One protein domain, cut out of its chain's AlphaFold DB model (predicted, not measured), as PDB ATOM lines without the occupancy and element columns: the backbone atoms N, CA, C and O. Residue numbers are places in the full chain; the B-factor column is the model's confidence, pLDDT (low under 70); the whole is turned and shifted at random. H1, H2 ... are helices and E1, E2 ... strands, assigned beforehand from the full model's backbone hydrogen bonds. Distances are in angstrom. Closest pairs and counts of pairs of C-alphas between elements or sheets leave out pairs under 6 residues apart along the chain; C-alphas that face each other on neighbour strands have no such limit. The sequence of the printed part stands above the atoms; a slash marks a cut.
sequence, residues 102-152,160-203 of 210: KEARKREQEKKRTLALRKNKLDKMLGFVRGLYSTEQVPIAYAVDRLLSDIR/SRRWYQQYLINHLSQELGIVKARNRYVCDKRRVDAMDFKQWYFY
ATOM      1  N   LYS A 102      24.355  44.056  37.692       95.00
ATOM      2  CA  LYS A 102      23.603  43.882  36.442       95.00
ATOM      3  C   LYS A 102      24.508  43.367  35.323       95.00
ATOM      4  O   LYS A 102      24.117  42.455  34.596       95.00
ATOM      5  N   GLU A 103      25.712  43.911  35.195       93.25
ATOM      6  CA  GLU A 103      26.702  43.469  34.209       93.25
ATOM      7  C   GLU A 103      27.267  42.083  34.521       93.25
ATOM      8  O   GLU A 103      27.413  41.262  33.617       93.25
ATOM      9  N   ALA A 104      27.543  41.787  35.793       90.12
ATOM     10  CA  ALA A 104      27.977  40.462  36.230       90.12
ATOM     11  C   ALA A 104      26.936  39.391  35.869       90.12
ATOM     12  O   ALA A 104      27.285  38.379  35.262       90.12
ATOM     13  N   ARG A 105      25.647  39.658  36.126       94.38
ATOM     14  CA  ARG A 105      24.547  38.762  35.729       94.38
ATOM     15  C   ARG A 105      24.469  38.568  34.217       94.38
ATOM     16  O   ARG A 105      24.268  37.443  33.771       94.38
ATOM     17  N   LYS A 106      24.632  39.633  33.422       95.06
ATOM     18  CA  LYS A 106      24.650  39.528  31.951       95.06
ATOM     19  C   LYS A 106      25.793  38.634  31.469       95.06
ATOM     20  O   LYS A 106      25.543  37.707  30.704       95.06
ATOM     21  N   ARG A 107      27.013  38.859  31.970       90.56
ATOM     22  CA  ARG A 107      28.187  38.033  31.640       90.56
ATOM     23  C   ARG A 107      27.980  36.576  32.041       90.56
ATOM     24  O   ARG A 107      28.306  35.677  31.278       90.56
ATOM     25  N   GLU A 108      27.408  36.318  33.214       90.94
ATOM     26  CA  GLU A 108      27.109  34.953  33.655       90.94
ATOM     27  C   GLU A 108      26.062  34.271  32.758       90.94
ATOM     28  O   GLU A 108      26.214  33.101  32.404       90.94
ATOM     29  N   GLN A 109      25.015  34.994  32.352       94.25
ATOM     30  CA  GLN A 109      24.008  34.480  31.419       94.25
ATOM     31  C   GLN A 109      24.609  34.158  30.049       94.25
ATOM     32  O   GLN A 109      24.291  33.118  29.477       94.25
ATOM     33  N   GLU A 110      25.486  35.016  29.535       93.38
ATOM     34  CA  GLU A 110      26.198  34.783  28.280       93.38
ATOM     35  C   GLU A 110      27.089  33.540  28.365       93.38
ATOM     36  O   GLU A 110      26.960  32.645  27.533       93.38
ATOM     37  N   LYS A 111      27.880  33.398  29.439       90.12
ATOM     38  CA  LYS A 111      28.681  32.189  29.697       90.12
ATOM     39  C   LYS A 111      27.822  30.924  29.697       90.12
ATOM     40  O   LYS A 111      28.172  29.944  29.043       90.12
ATOM     41  N   LYS A 112      26.673  30.948  30.383       92.56
ATOM     42  CA  LYS A 112      25.733  29.814  30.416       92.56
ATOM     43  C   LYS A 112      25.182  29.484  29.029       92.56
ATOM     44  O   LYS A 112      25.072  28.309  28.695       92.56
ATOM     45  N   ARG A 113      24.859  30.494  28.214       93.00
ATOM     46  CA  ARG A 113      24.393  30.294  26.830       93.00
ATOM     47  C   ARG A 113      25.479  29.657  25.967       93.00
ATOM     48  O   ARG A 113      25.198  28.677  25.286       93.00
ATOM     49  N   THR A 114      26.711  30.153  26.044       91.31
ATOM     50  CA  THR A 114      27.848  29.595  25.299       91.31
ATOM     51  C   THR A 114      28.124  28.145  25.699       91.31
ATOM     52  O   THR A 114      28.240  27.287  24.826       91.31
ATOM     53  N   LEU A 115      28.142  27.836  27.001       91.75
ATOM     54  CA  LEU A 115      28.302  26.459  27.487       91.75
ATOM     55  C   LEU A 115      27.163  25.546  27.021       91.75
ATOM     56  O   LEU A 115      27.415  24.421  26.598       91.75
ATOM     57  N   ALA A 116      25.917  26.026  27.036       93.56
ATOM     58  CA  ALA A 116      24.776  25.254  26.549       93.56
ATOM     59  C   ALA A 116      24.887  24.936  25.048       93.56
ATOM     60  O   ALA A 116      24.600  23.811  24.636       93.56
ATOM     61  N   LEU A 117      25.345  25.894  24.235       92.50
ATOM     62  CA  LEU A 117      25.592  25.684  22.806       92.50
ATOM     63  C   LEU A 117      26.709  24.661  22.568       92.50
ATOM     64  O   LEU A 117      26.525  23.726  21.787       92.50
ATOM     65  N   ARG A 118      27.837  24.792  23.279       92.38
ATOM     66  CA  ARG A 118      28.958  23.839  23.199       92.38
ATOM     67  C   ARG A 118      28.538  22.437  23.622       92.38
ATOM     68  O   ARG A 118      28.846  21.476  22.922       92.38
ATOM     69  N   LYS A 119      27.764  22.324  24.704       93.88
ATOM     70  CA  LYS A 119      27.202  21.052  25.166       93.88
ATOM     71  C   LYS A 119      26.277  20.429  24.122       93.88
ATOM     72  O   LYS A 119      26.425  19.256  23.818       93.88
ATOM     73  N   ASN A 120      25.393  21.207  23.494       94.94
ATOM     74  CA  ASN A 120      24.532  20.695  22.423       94.94
ATOM     75  C   ASN A 120      25.346  20.171  21.226       94.94
ATOM     76  O   ASN A 120      25.051  19.101  20.692       94.94
ATOM     77  N   LYS A 121      26.386  20.910  20.816       94.25
ATOM     78  CA  LYS A 121      27.311  20.493  19.751       94.25
ATOM     79  C   LYS A 121      28.035  19.198  20.141       94.25
ATOM     80  O   LYS A 121      28.176  18.308  19.305       94.25
ATOM     81  N   LEU A 122      28.456  19.081  21.403       94.62
ATOM     82  CA  LEU A 122      29.110  17.890  21.943       94.62
ATOM     83  C   LEU A 122      28.164  16.687  21.934       94.62
ATOM     84  O   LEU A 122      28.508  15.651  21.379       94.62
ATOM     85  N   ASP A 123      26.953  16.842  22.463       95.31
ATOM     86  CA  ASP A 123      25.955  15.773  22.538       95.31
ATOM     87  C   ASP A 123      25.600  15.231  21.144       95.31
ATOM     88  O   ASP A 123      25.503  14.017  20.954       95.31
ATOM     89  N   LYS A 124      25.474  16.117  20.144       95.88
ATOM     90  CA  LYS A 124      25.263  15.734  18.737       95.88
ATOM     91  C   LYS A 124      26.426  14.918  18.181       95.88
ATOM     92  O   LYS A 124      26.195  13.883  17.562       95.88
ATOM     93  N   MET A 125      27.656  15.363  18.421       96.00
ATOM     94  CA  MET A 125      28.858  14.650  17.993       96.00
ATOM     95  C   MET A 125      28.954  13.271  18.666       96.00
ATOM     96  O   MET A 125      29.127  12.272  17.975       96.00
ATOM     97  N   LEU A 126      28.753  13.178  19.985       95.69
ATOM     98  CA  LEU A 126      28.759  11.895  20.702       95.69
ATOM     99  C   LEU A 126      27.615  10.977  20.250       95.69
ATOM    100  O   LEU A 126      27.761   9.755  20.237       95.69
ATOM    101  N   GLY A 127      26.459  11.541  19.891       95.69
ATOM    102  CA  GLY A 127      25.357  10.804  19.274       95.69
ATOM    103  C   GLY A 127      25.751  10.209  17.922       95.69
ATOM    104  O   GLY A 127      25.552   9.015  17.701       95.69
ATOM    105  N   PHE A 128      26.376  11.011  17.057       95.31
ATOM    106  CA  PHE A 128      26.888  10.561  15.763       95.31
ATOM    107  C   PHE A 128      27.928   9.443  15.917       95.31
ATOM    108  O   PHE A 128      27.776   8.386  15.311       95.31
ATOM    109  N   VAL A 129      28.924   9.629  16.790       95.00
ATOM    110  CA  VAL A 129      29.982   8.641  17.061       95.00
ATOM    111  C   VAL A 129      29.399   7.307  17.538       95.00
ATOM    112  O   VAL A 129      29.793   6.251  17.043       95.00
ATOM    113  N   ARG A 130      28.418   7.334  18.450       93.50
ATOM    114  CA  ARG A 130      27.741   6.118  18.939       93.50
ATOM    115  C   ARG A 130      26.962   5.385  17.847       93.50
ATOM    116  O   ARG A 130      26.879   4.160  17.899       93.50
ATOM    117  N   GLY A 131      26.414   6.118  16.878       92.25
ATOM    118  CA  GLY A 131      25.677   5.558  15.743       92.25
ATOM    119  C   GLY A 131      26.554   4.847  14.708       92.25
ATOM    120  O   GLY A 131      26.028   4.136  13.855       92.25
ATOM    121  N   LEU A 132      27.881   5.003  14.768       93.69
ATOM    122  CA  LEU A 132      28.790   4.331  13.847       93.69
ATOM    123  C   LEU A 132      28.963   2.852  14.218       93.69
ATOM    124  O   LEU A 132      29.250   2.494  15.369       93.69
ATOM    125  N   TYR A 133      28.824   1.993  13.208       87.38
ATOM    126  CA  TYR A 133      29.039   0.555  13.327       87.38
ATOM    127  C   TYR A 133      30.516   0.215  13.449       87.38
ATOM    128  O   TYR A 133      31.356   0.781  12.743       87.38
ATOM    129  N   SER A 134      30.800  -0.763  14.307       82.12
ATOM    130  CA  SER A 134      32.163  -1.194  14.553       82.12
ATOM    131  C   SER A 134      32.680  -2.151  13.495       82.12
ATOM    132  O   SER A 134      32.175  -3.263  13.364       82.12
ATOM    133  N   THR A 135      33.703  -1.723  12.757       84.00
ATOM    134  CA  THR A 135      34.323  -2.521  11.683       84.00
ATOM    135  C   THR A 135      35.784  -2.856  11.959       84.00
ATOM    136  O   THR A 135      36.238  -3.934  11.592       84.00
ATOM    137  N   GLU A 136      36.530  -1.950  12.595       93.69
ATOM    138  CA  GLU A 136      37.980  -2.072  12.791       93.69
ATOM    139  C   GLU A 136      38.348  -1.693  14.229       93.69
ATOM    140  O   GLU A 136      38.061  -0.586  14.689       93.69
ATOM    141  N   GLN A 137      39.001  -2.620  14.932       94.94
ATOM    142  CA  GLN A 137      39.485  -2.424  16.297       94.94
ATOM    143  C   GLN A 137      40.966  -2.046  16.273       94.94
ATOM    144  O   GLN A 137      41.790  -2.758  15.699       94.94
ATOM    145  N   VAL A 138      41.310  -0.950  16.943       96.00
ATOM    146  CA  VAL A 138      42.683  -0.453  17.081       96.00
ATOM    147  C   VAL A 138      43.082  -0.375  18.552       96.00
ATOM    148  O   VAL A 138      42.221  -0.252  19.424       96.00
ATOM    149  N   PRO A 139      44.382  -0.444  18.886       96.81
ATOM    150  CA  PRO A 139      44.830  -0.204  20.251       96.81
ATOM    151  C   PRO A 139      44.414   1.188  20.731       96.81
ATOM    152  O   PRO A 139      44.551   2.162  19.992       96.81
ATOM    153  N   ILE A 140      44.030   1.311  22.005       96.50
ATOM    154  CA  ILE A 140      43.646   2.602  22.609       96.50
ATOM    155  C   ILE A 140      44.731   3.687  22.483       96.50
ATOM    156  O   ILE A 140      44.431   4.876  22.518       96.50
ATOM    157  N   ALA A 141      45.995   3.282  22.304       95.88
ATOM    158  CA  ALA A 141      47.103   4.191  22.029       95.88
ATOM    159  C   ALA A 141      46.810   5.117  20.835       95.88
ATOM    160  O   ALA A 141      47.149   6.291  20.904       95.88
ATOM    161  N   TYR A 142      46.099   4.623  19.815       96.88
ATOM    162  CA  TYR A 142      45.676   5.413  18.660       96.88
ATOM    163  C   TYR A 142      44.769   6.589  19.058       96.88
ATOM    164  O   TYR A 142      45.004   7.725  18.652       96.88
ATOM    165  N   ALA A 143      43.776   6.341  19.920       96.69
ATOM    166  CA  ALA A 143      42.892   7.387  20.438       96.69
ATOM    167  C   ALA A 143      43.640   8.393  21.325       96.69
ATOM    168  O   ALA A 143      43.390   9.593  21.250       96.69
ATOM    169  N   VAL A 144      44.592   7.917  22.136       95.56
ATOM    170  CA  VAL A 144      45.448   8.790  22.954       95.56
ATOM    171  C   VAL A 144      46.308   9.693  22.070       95.56
ATOM    172  O   VAL A 144      46.425  10.881  22.357       95.56
ATOM    173  N   ASP A 145      46.892   9.159  20.997       95.25
ATOM    174  CA  ASP A 145      47.694   9.942  20.053       95.25
ATOM    175  C   ASP A 145      46.866  10.992  19.317       95.25
ATOM    176  O   ASP A 145      47.310  12.135  19.199       95.25
ATOM    177  N   ARG A 146      45.646  10.637  18.897       95.06
ATOM    178  CA  ARG A 146      44.690  11.587  18.315       95.06
ATOM    179  C   ARG A 146      44.342  12.712  19.282       95.06
ATOM    180  O   ARG A 146      44.574  13.870  18.951       95.06
ATOM    181  N   LEU A 147      43.909  12.374  20.499       93.75
ATOM    182  CA  LEU A 147      43.620  13.358  21.543       93.75
ATOM    183  C   LEU A 147      44.814  14.293  21.765       93.75
ATOM    184  O   LEU A 147      44.656  15.508  21.721       93.75
ATOM    185  N   LEU A 148      46.009  13.733  21.975       91.50
ATOM    186  CA  LEU A 148      47.223  14.507  22.227       91.50
ATOM    187  C   LEU A 148      47.609  15.410  21.056       91.50
ATOM    188  O   LEU A 148      48.144  16.489  21.297       91.50
ATOM    189  N   SER A 149      47.365  14.979  19.819       90.75
ATOM    190  CA  SER A 149      47.585  15.788  18.622       90.75
ATOM    191  C   SER A 149      46.650  16.998  18.596       90.75
ATOM    192  O   SER A 149      47.112  18.121  18.399       90.75
ATOM    193  N   ASP A 150      45.363  16.786  18.870       88.25
ATOM    194  CA  ASP A 150      44.337  17.829  18.787       88.25
ATOM    195  C   ASP A 150      44.493  18.887  19.890       88.25
ATOM    196  O   ASP A 150      44.287  20.084  19.662       88.25
ATOM    197  N   ILE A 151      44.928  18.471  21.085       87.25
ATOM    198  CA  ILE A 151      45.104  19.375  22.234       87.25
ATOM    199  C   ILE A 151      46.499  20.003  22.320       87.25
ATOM    200  O   ILE A 151      46.694  20.919  23.114       87.25
ATOM    201  N   ARG A 152      47.473  19.559  21.507       76.62
ATOM    202  CA  ARG A 152      48.883  19.999  21.592       76.62
ATOM    203  C   ARG A 152      49.077  21.503  21.400       76.62
ATOM    204  O   ARG A 152      50.064  22.064  21.865       76.62
ATOM    205  N   SER A 160      50.686  12.622  31.864       89.56
ATOM    206  CA  SER A 160      51.305  11.458  31.220       89.56
ATOM    207  C   SER A 160      50.349  10.766  30.239       89.56
ATOM    208  O   SER A 160      49.130  10.785  30.408       89.56
ATOM    209  N   ARG A 161      50.891  10.053  29.243       91.19
ATOM    210  CA  ARG A 161      50.082   9.249  28.298       91.19
ATOM    211  C   ARG A 161      49.173   8.239  29.004       91.19
ATOM    212  O   ARG A 161      48.039   8.031  28.585       91.19
ATOM    213  N   ARG A 162      49.655   7.638  30.098       93.31
ATOM    214  CA  ARG A 162      48.884   6.688  30.914       93.31
ATOM    215  C   ARG A 162      47.680   7.357  31.575       93.31
ATOM    216  O   ARG A 162      46.621   6.742  31.650       93.31
ATOM    217  N   TRP A 163      47.837   8.605  32.018       94.44
ATOM    218  CA  TRP A 163      46.732   9.393  32.558       94.44
ATOM    219  C   TRP A 163      45.649   9.609  31.495       94.44
ATOM    220  O   TRP A 163      44.495   9.284  31.749       94.44
ATOM    221  N   TYR A 164      46.021  10.028  30.277       93.69
ATOM    222  CA  TYR A 164      45.061  10.204  29.177       93.69
ATOM    223  C   TYR A 164      44.372   8.904  28.777       93.69
ATOM    224  O   TYR A 164      43.166   8.893  28.555       93.69
ATOM    225  N   GLN A 165      45.111   7.794  28.730       95.12
ATOM    226  CA  GLN A 165      44.516   6.490  28.462       95.12
ATOM    227  C   GLN A 165      43.437   6.146  29.497       95.12
ATOM    228  O   GLN A 165      42.338   5.747  29.123       95.12
ATOM    229  N   GLN A 166      43.730   6.316  30.790       96.00
ATOM    230  CA  GLN A 166      42.754   6.053  31.848       96.00
ATOM    231  C   GLN A 166      41.570   7.023  31.784       96.00
ATOM    232  O   GLN A 166      40.432   6.616  31.997       96.00
ATOM    233  N   TYR A 167      41.831   8.286  31.454       95.00
ATOM    234  CA  TYR A 167      40.808   9.310  31.282       95.00
ATOM    235  C   TYR A 167      39.828   8.939  30.157       95.00
ATOM    236  O   TYR A 167      38.619   8.932  30.373       95.00
ATOM    237  N   LEU A 168      40.333   8.508  28.996       96.12
ATOM    238  CA  LEU A 168      39.498   8.006  27.900       96.12
ATOM    239  C   LEU A 168      38.682   6.771  28.309       96.12
ATOM    240  O   LEU A 168      37.496   6.703  28.004       96.12
ATOM    241  N   ILE A 169      39.282   5.818  29.031       95.75
ATOM    242  CA  ILE A 169      38.564   4.629  29.525       95.75
ATOM    243  C   ILE A 169      37.411   5.032  30.452       95.75
ATOM    244  O   ILE A 169      36.307   4.507  30.326       95.75
ATOM    245  N   ASN A 170      37.645   5.973  31.365       96.00
ATOM    246  CA  ASN A 170      36.648   6.370  32.355       96.00
ATOM    247  C   ASN A 170      35.491   7.175  31.745       96.00
ATOM    248  O   ASN A 170      34.364   7.049  32.214       96.00
ATOM    249  N   HIS A 171      35.764   7.995  30.726       95.12
ATOM    250  CA  HIS A 171      34.802   8.982  30.225       95.12
ATOM    251  C   HIS A 171      34.238   8.695  28.830       95.12
ATOM    252  O   HIS A 171      33.209   9.267  28.494       95.12
ATOM    253  N   LEU A 172      34.897   7.858  28.022       95.56
ATOM    254  CA  LEU A 172      34.523   7.592  26.625       95.56
ATOM    255  C   LEU A 172      34.471   6.094  26.286       95.56
ATOM    256  O   LEU A 172      34.571   5.706  25.118       95.56
ATOM    257  N   SER A 173      34.350   5.228  27.298       94.06
ATOM    258  CA  SER A 173      34.318   3.776  27.081       94.06
ATOM    259  C   SER A 173      33.179   3.341  26.167       94.06
ATOM    260  O   SER A 173      33.394   2.514  25.282       94.06
ATOM    261  N   GLN A 174      31.986   3.903  26.343       93.38
ATOM    262  CA  GLN A 174      30.811   3.531  25.554       93.38
ATOM    263  C   GLN A 174      30.875   4.128  24.147       93.38
ATOM    264  O   GLN A 174      30.613   3.449  23.153       93.38
ATOM    265  N   GLU A 175      31.260   5.395  24.063       94.69
ATOM    266  CA  GLU A 175      31.306   6.183  22.843       94.69
ATOM    267  C   GLU A 175      32.327   5.601  21.879       94.69
ATOM    268  O   GLU A 175      31.972   5.275  20.752       94.69
ATOM    269  N   LEU A 176      33.558   5.355  22.331       95.12
ATOM    270  CA  LEU A 176      34.621   4.804  21.487       95.12
ATOM    271  C   LEU A 176      34.587   3.269  21.388       95.12
ATOM    272  O   LEU A 176      35.427   2.687  20.702       95.12
ATOM    273  N   GLY A 177      33.641   2.604  22.064       93.88
ATOM    274  CA  GLY A 177      33.548   1.141  22.084       93.88
ATOM    275  C   GLY A 177      34.793   0.491  22.691       93.88
ATOM    276  O   GLY A 177      35.331  -0.467  22.135       93.88
ATOM    277  N   ILE A 178      35.293   1.054  23.794       95.38
ATOM    278  CA  ILE A 178      36.526   0.608  24.437       95.38
ATOM    279  C   ILE A 178      36.272  -0.715  25.149       95.38
ATOM    280  O   ILE A 178      35.489  -0.789  26.097       95.38
ATOM    281  N   VAL A 179      37.001  -1.747  24.742       94.88
ATOM    282  CA  VAL A 179      36.938  -3.072  25.358       94.88
ATOM    283  C   VAL A 179      38.331  -3.567  25.718       94.88
ATOM    284  O   VAL A 179      39.337  -3.221  25.094       94.88
ATOM    285  N   LYS A 180      38.407  -4.389  26.765       95.19
ATOM    286  CA  LYS A 180      39.652  -5.041  27.167       95.19
ATOM    287  C   LYS A 180      39.755  -6.396  26.469       95.19
ATOM    288  O   LYS A 180      39.026  -7.324  26.802       95.19
ATOM    289  N   ALA A 181      40.685  -6.515  25.528       91.38
ATOM    290  CA  ALA A 181      41.002  -7.762  24.842       91.38
ATOM    291  C   ALA A 181      42.312  -8.333  25.409       91.38
ATOM    292  O   ALA A 181      43.402  -7.794  25.185       91.38
ATOM    293  N   ARG A 182      42.213  -9.431  26.170       89.69
ATOM    294  CA  ARG A 182      43.339 -10.025  26.918       89.69
ATOM    295  C   ARG A 182      43.969  -8.990  27.874       89.69
ATOM    296  O   ARG A 182      43.324  -8.541  28.818       89.69
ATOM    297  N   ASN A 183      45.206  -8.567  27.603       90.88
ATOM    298  CA  ASN A 183      45.969  -7.618  28.424       90.88
ATOM    299  C   ASN A 183      46.044  -6.204  27.827       90.88
ATOM    300  O   ASN A 183      46.849  -5.393  28.284       90.88
ATOM    301  N   ARG A 184      45.249  -5.889  26.797       92.62
ATOM    302  CA  ARG A 184      45.280  -4.583  26.121       92.62
ATOM    303  C   ARG A 184      43.873  -4.017  25.956       92.62
ATOM    304  O   ARG A 184      42.912  -4.764  25.804       92.62
ATOM    305  N   TYR A 185      43.769  -2.693  25.992       96.12
ATOM    306  CA  TYR A 185      42.540  -1.988  25.639       96.12
ATOM    307  C   TYR A 185      42.552  -1.665  24.149       96.12
ATOM    308  O   TYR A 185      43.558  -1.173  23.622       96.12
ATOM    309  N   VAL A 186      41.435  -1.946  23.497       96.69
ATOM    310  CA  VAL A 186      41.181  -1.643  22.090       96.69
ATOM    311  C   VAL A 186      39.922  -0.791  21.982       96.69
ATOM    312  O   VAL A 186      39.090  -0.803  22.891       96.69
ATOM    313  N   CYS A 187      39.827  -0.006  20.921       96.12
ATOM    314  CA  CYS A 187      38.698   0.860  20.623       96.12
ATOM    315  C   CYS A 187      38.376   0.827  19.132       96.12
ATOM    316  O   CYS A 187      39.180   0.382  18.308       96.12
ATOM    317  N   ASP A 188      37.193   1.320  18.783       96.44
ATOM    318  CA  ASP A 188      36.778   1.394  17.396       96.44
ATOM    319  C   ASP A 188      37.448   2.561  16.667       96.44
ATOM    320  O   ASP A 188      37.312   3.724  17.055       96.44
ATOM    321  N   LYS A 189      38.148   2.259  15.575       95.75
ATOM    322  CA  LYS A 189      38.896   3.268  14.822       95.75
ATOM    323  C   LYS A 189      37.997   4.324  14.188       95.75
ATOM    324  O   LYS A 189      38.306   5.506  14.280       95.75
ATOM    325  N   ARG A 190      36.875   3.923  13.578       95.38
ATOM    326  CA  ARG A 190      35.964   4.864  12.904       95.38
ATOM    327  C   ARG A 190      35.354   5.835  13.899       95.38
ATOM    328  O   ARG A 190      35.202   7.012  13.591       95.38
ATOM    329  N   ARG A 191      35.036   5.348  15.097       96.06
ATOM    330  CA  ARG A 191      34.538   6.191  16.186       96.06
ATOM    331  C   ARG A 191      35.585   7.178  16.678       96.06
ATOM    332  O   ARG A 191      35.245   8.331  16.909       96.06
ATOM    333  N   VAL A 192      36.841   6.746  16.792       96.25
ATOM    334  CA  VAL A 192      37.964   7.629  17.141       96.25
ATOM    335  C   VAL A 192      38.187   8.696  16.069       96.25
ATOM    336  O   VAL A 192      38.363   9.856  16.414       96.25
ATOM    337  N   ASP A 193      38.146   8.338  14.786       95.19
ATOM    338  CA  ASP A 193      38.350   9.293  13.688       95.19
ATOM    339  C   ASP A 193      37.191  10.283  13.514       95.19
ATOM    340  O   ASP A 193      37.402  11.403  13.056       95.19
ATOM    341  N   ALA A 194      35.973   9.888  13.887       95.19
ATOM    342  CA  ALA A 194      34.798  10.759  13.888       95.19
ATOM    343  C   ALA A 194      34.702  11.668  15.127       95.19
ATOM    344  O   ALA A 194      33.834  12.542  15.182       95.19
ATOM    345  N   MET A 195      35.544  11.441  16.136       95.06
ATOM    346  CA  MET A 195      35.537  12.187  17.386       95.06
ATOM    347  C   MET A 195      36.327  13.491  17.235       95.06
ATOM    348  O   MET A 195      37.516  13.465  16.925       95.06
ATOM    349  N   ASP A 196      35.708  14.630  17.546       94.75
ATOM    350  CA  ASP A 196      36.446  15.875  17.774       94.75
ATOM    351  C   ASP A 196      36.921  15.913  19.234       94.75
ATOM    352  O   ASP A 196      36.199  16.308  20.160       94.75
ATOM    353  N   PHE A 197      38.152  15.444  19.459       93.44
ATOM    354  CA  PHE A 197      38.734  15.393  20.798       93.44
ATOM    355  C   PHE A 197      38.988  16.776  21.382       93.44
ATOM    356  O   PHE A 197      38.910  16.929  22.602       93.44
ATOM    357  N   LYS A 198      39.258  17.788  20.548       91.31
ATOM    358  CA  LYS A 198      39.438  19.161  21.022       91.31
ATOM    359  C   LYS A 198      38.128  19.666  21.617       91.31
ATOM    360  O   LYS A 198      38.124  20.149  22.751       91.31
ATOM    361  N   GLN A 199      37.020  19.485  20.893       91.38
ATOM    362  CA  GLN A 199      35.681  19.862  21.348       91.38
ATOM    363  C   GLN A 199      35.282  19.148  22.626       91.38
ATOM    364  O   GLN A 199      34.800  19.794  23.554       91.38
ATOM    365  N   TRP A 200      35.506  17.842  22.705       94.12
ATOM    366  CA  TRP A 200      35.200  17.087  23.913       94.12
ATOM    367  C   TRP A 200      36.087  17.453  25.101       94.12
ATOM    368  O   TRP A 200      35.588  17.538  26.217       94.12
ATOM    369  N   TYR A 201      37.381  17.694  24.899       90.69
ATOM    370  CA  TYR A 201      38.293  17.958  26.011       90.69
ATOM    371  C   TYR A 201      38.128  19.373  26.589       90.69
ATOM    372  O   TYR A 201      38.267  19.569  27.795       90.69
ATOM    373  N   PHE A 202      37.797  20.360  25.748       90.12
ATOM    374  CA  PHE A 202      37.712  21.773  26.138       90.12
ATOM    375  C   PHE A 202      36.283  22.334  26.196       90.12
ATOM    376  O   PHE A 202      36.120  23.552  26.269       90.12
ATOM    377  N   TYR A 203      35.236  21.498  26.200       86.69
ATOM    378  CA  TYR A 203      33.853  21.999  26.156       86.69
ATOM    379  C   TYR A 203      33.506  22.949  27.321       86.69
ATOM    380  O   TYR A 203      32.823  23.952  27.101       86.69
TER     381      TYR A 203
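Overview. This is residues 102 to 152 and 160 to 203 of the 210 residues of an uncharacterized protein of Periconia macrospinosa (UniProt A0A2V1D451). One long helix, H1, makes the longest axis: its residues 102 to 113 stick out as a free arm, and its later part passes beside H5 and H4 of a small body. In that body H2 packs on H3 and H5, and a small sheet of E1, E3 and E2 lies at the end away from the arm. The printed part has 95 residues, in the order H1 E1 H2 H3 E2 E3 H4 H5, and is mostly helix; the sheet, in the order E1 E3 E2, is antiparallel. The whole is loose, with a radius of gyration of the C-alphas of 15.8 A, and spans 58 by 30 by 20 A.

Along the chain. H1, residues 102 to 131, begins at C-alpha 102 (23.603, 43.882, 36.442) and is 43.6 A long. E1 is residues 137 to 139, and H2, residues 140 to 151, is 16.8 A long. H3, residues 161 to 172, is 15.7 A long. E2 is residues 179 to 181, E3 184 to 188, H4 189 to 193 and H5 197 to 202, ending at C-alpha 202 (37.712, 21.773, 26.138).

Arrangement. H1 and H5 are close but not clearly touching, at a shallow tilt of 25 degrees, opposite ways; their closest C-alphas, Leu 122 and Trp 200, are 6.5 A apart. H2 touches H3, about perpendicular at 83 degrees, with residues 140 to 144 alone; the closest C-alphas, Val 144 and Gln 165, are 6.0 A apart. E1 and E3 have N 138 and O 187 at 2.9 A; the hairpin E2 and E3 has N 181 and O 184 at 2.8 A. In the five helices every O i to N i+4 pair is within hydrogen-bond range.

Size, cuts and confidence. Residues 153 to 159 are not printed, and C-alphas 152 and 160 are 13.1 A apart across the cut. No link printed whole is long. The mean pLDDT of the printed part is 93.4, and no printed residue is under 70.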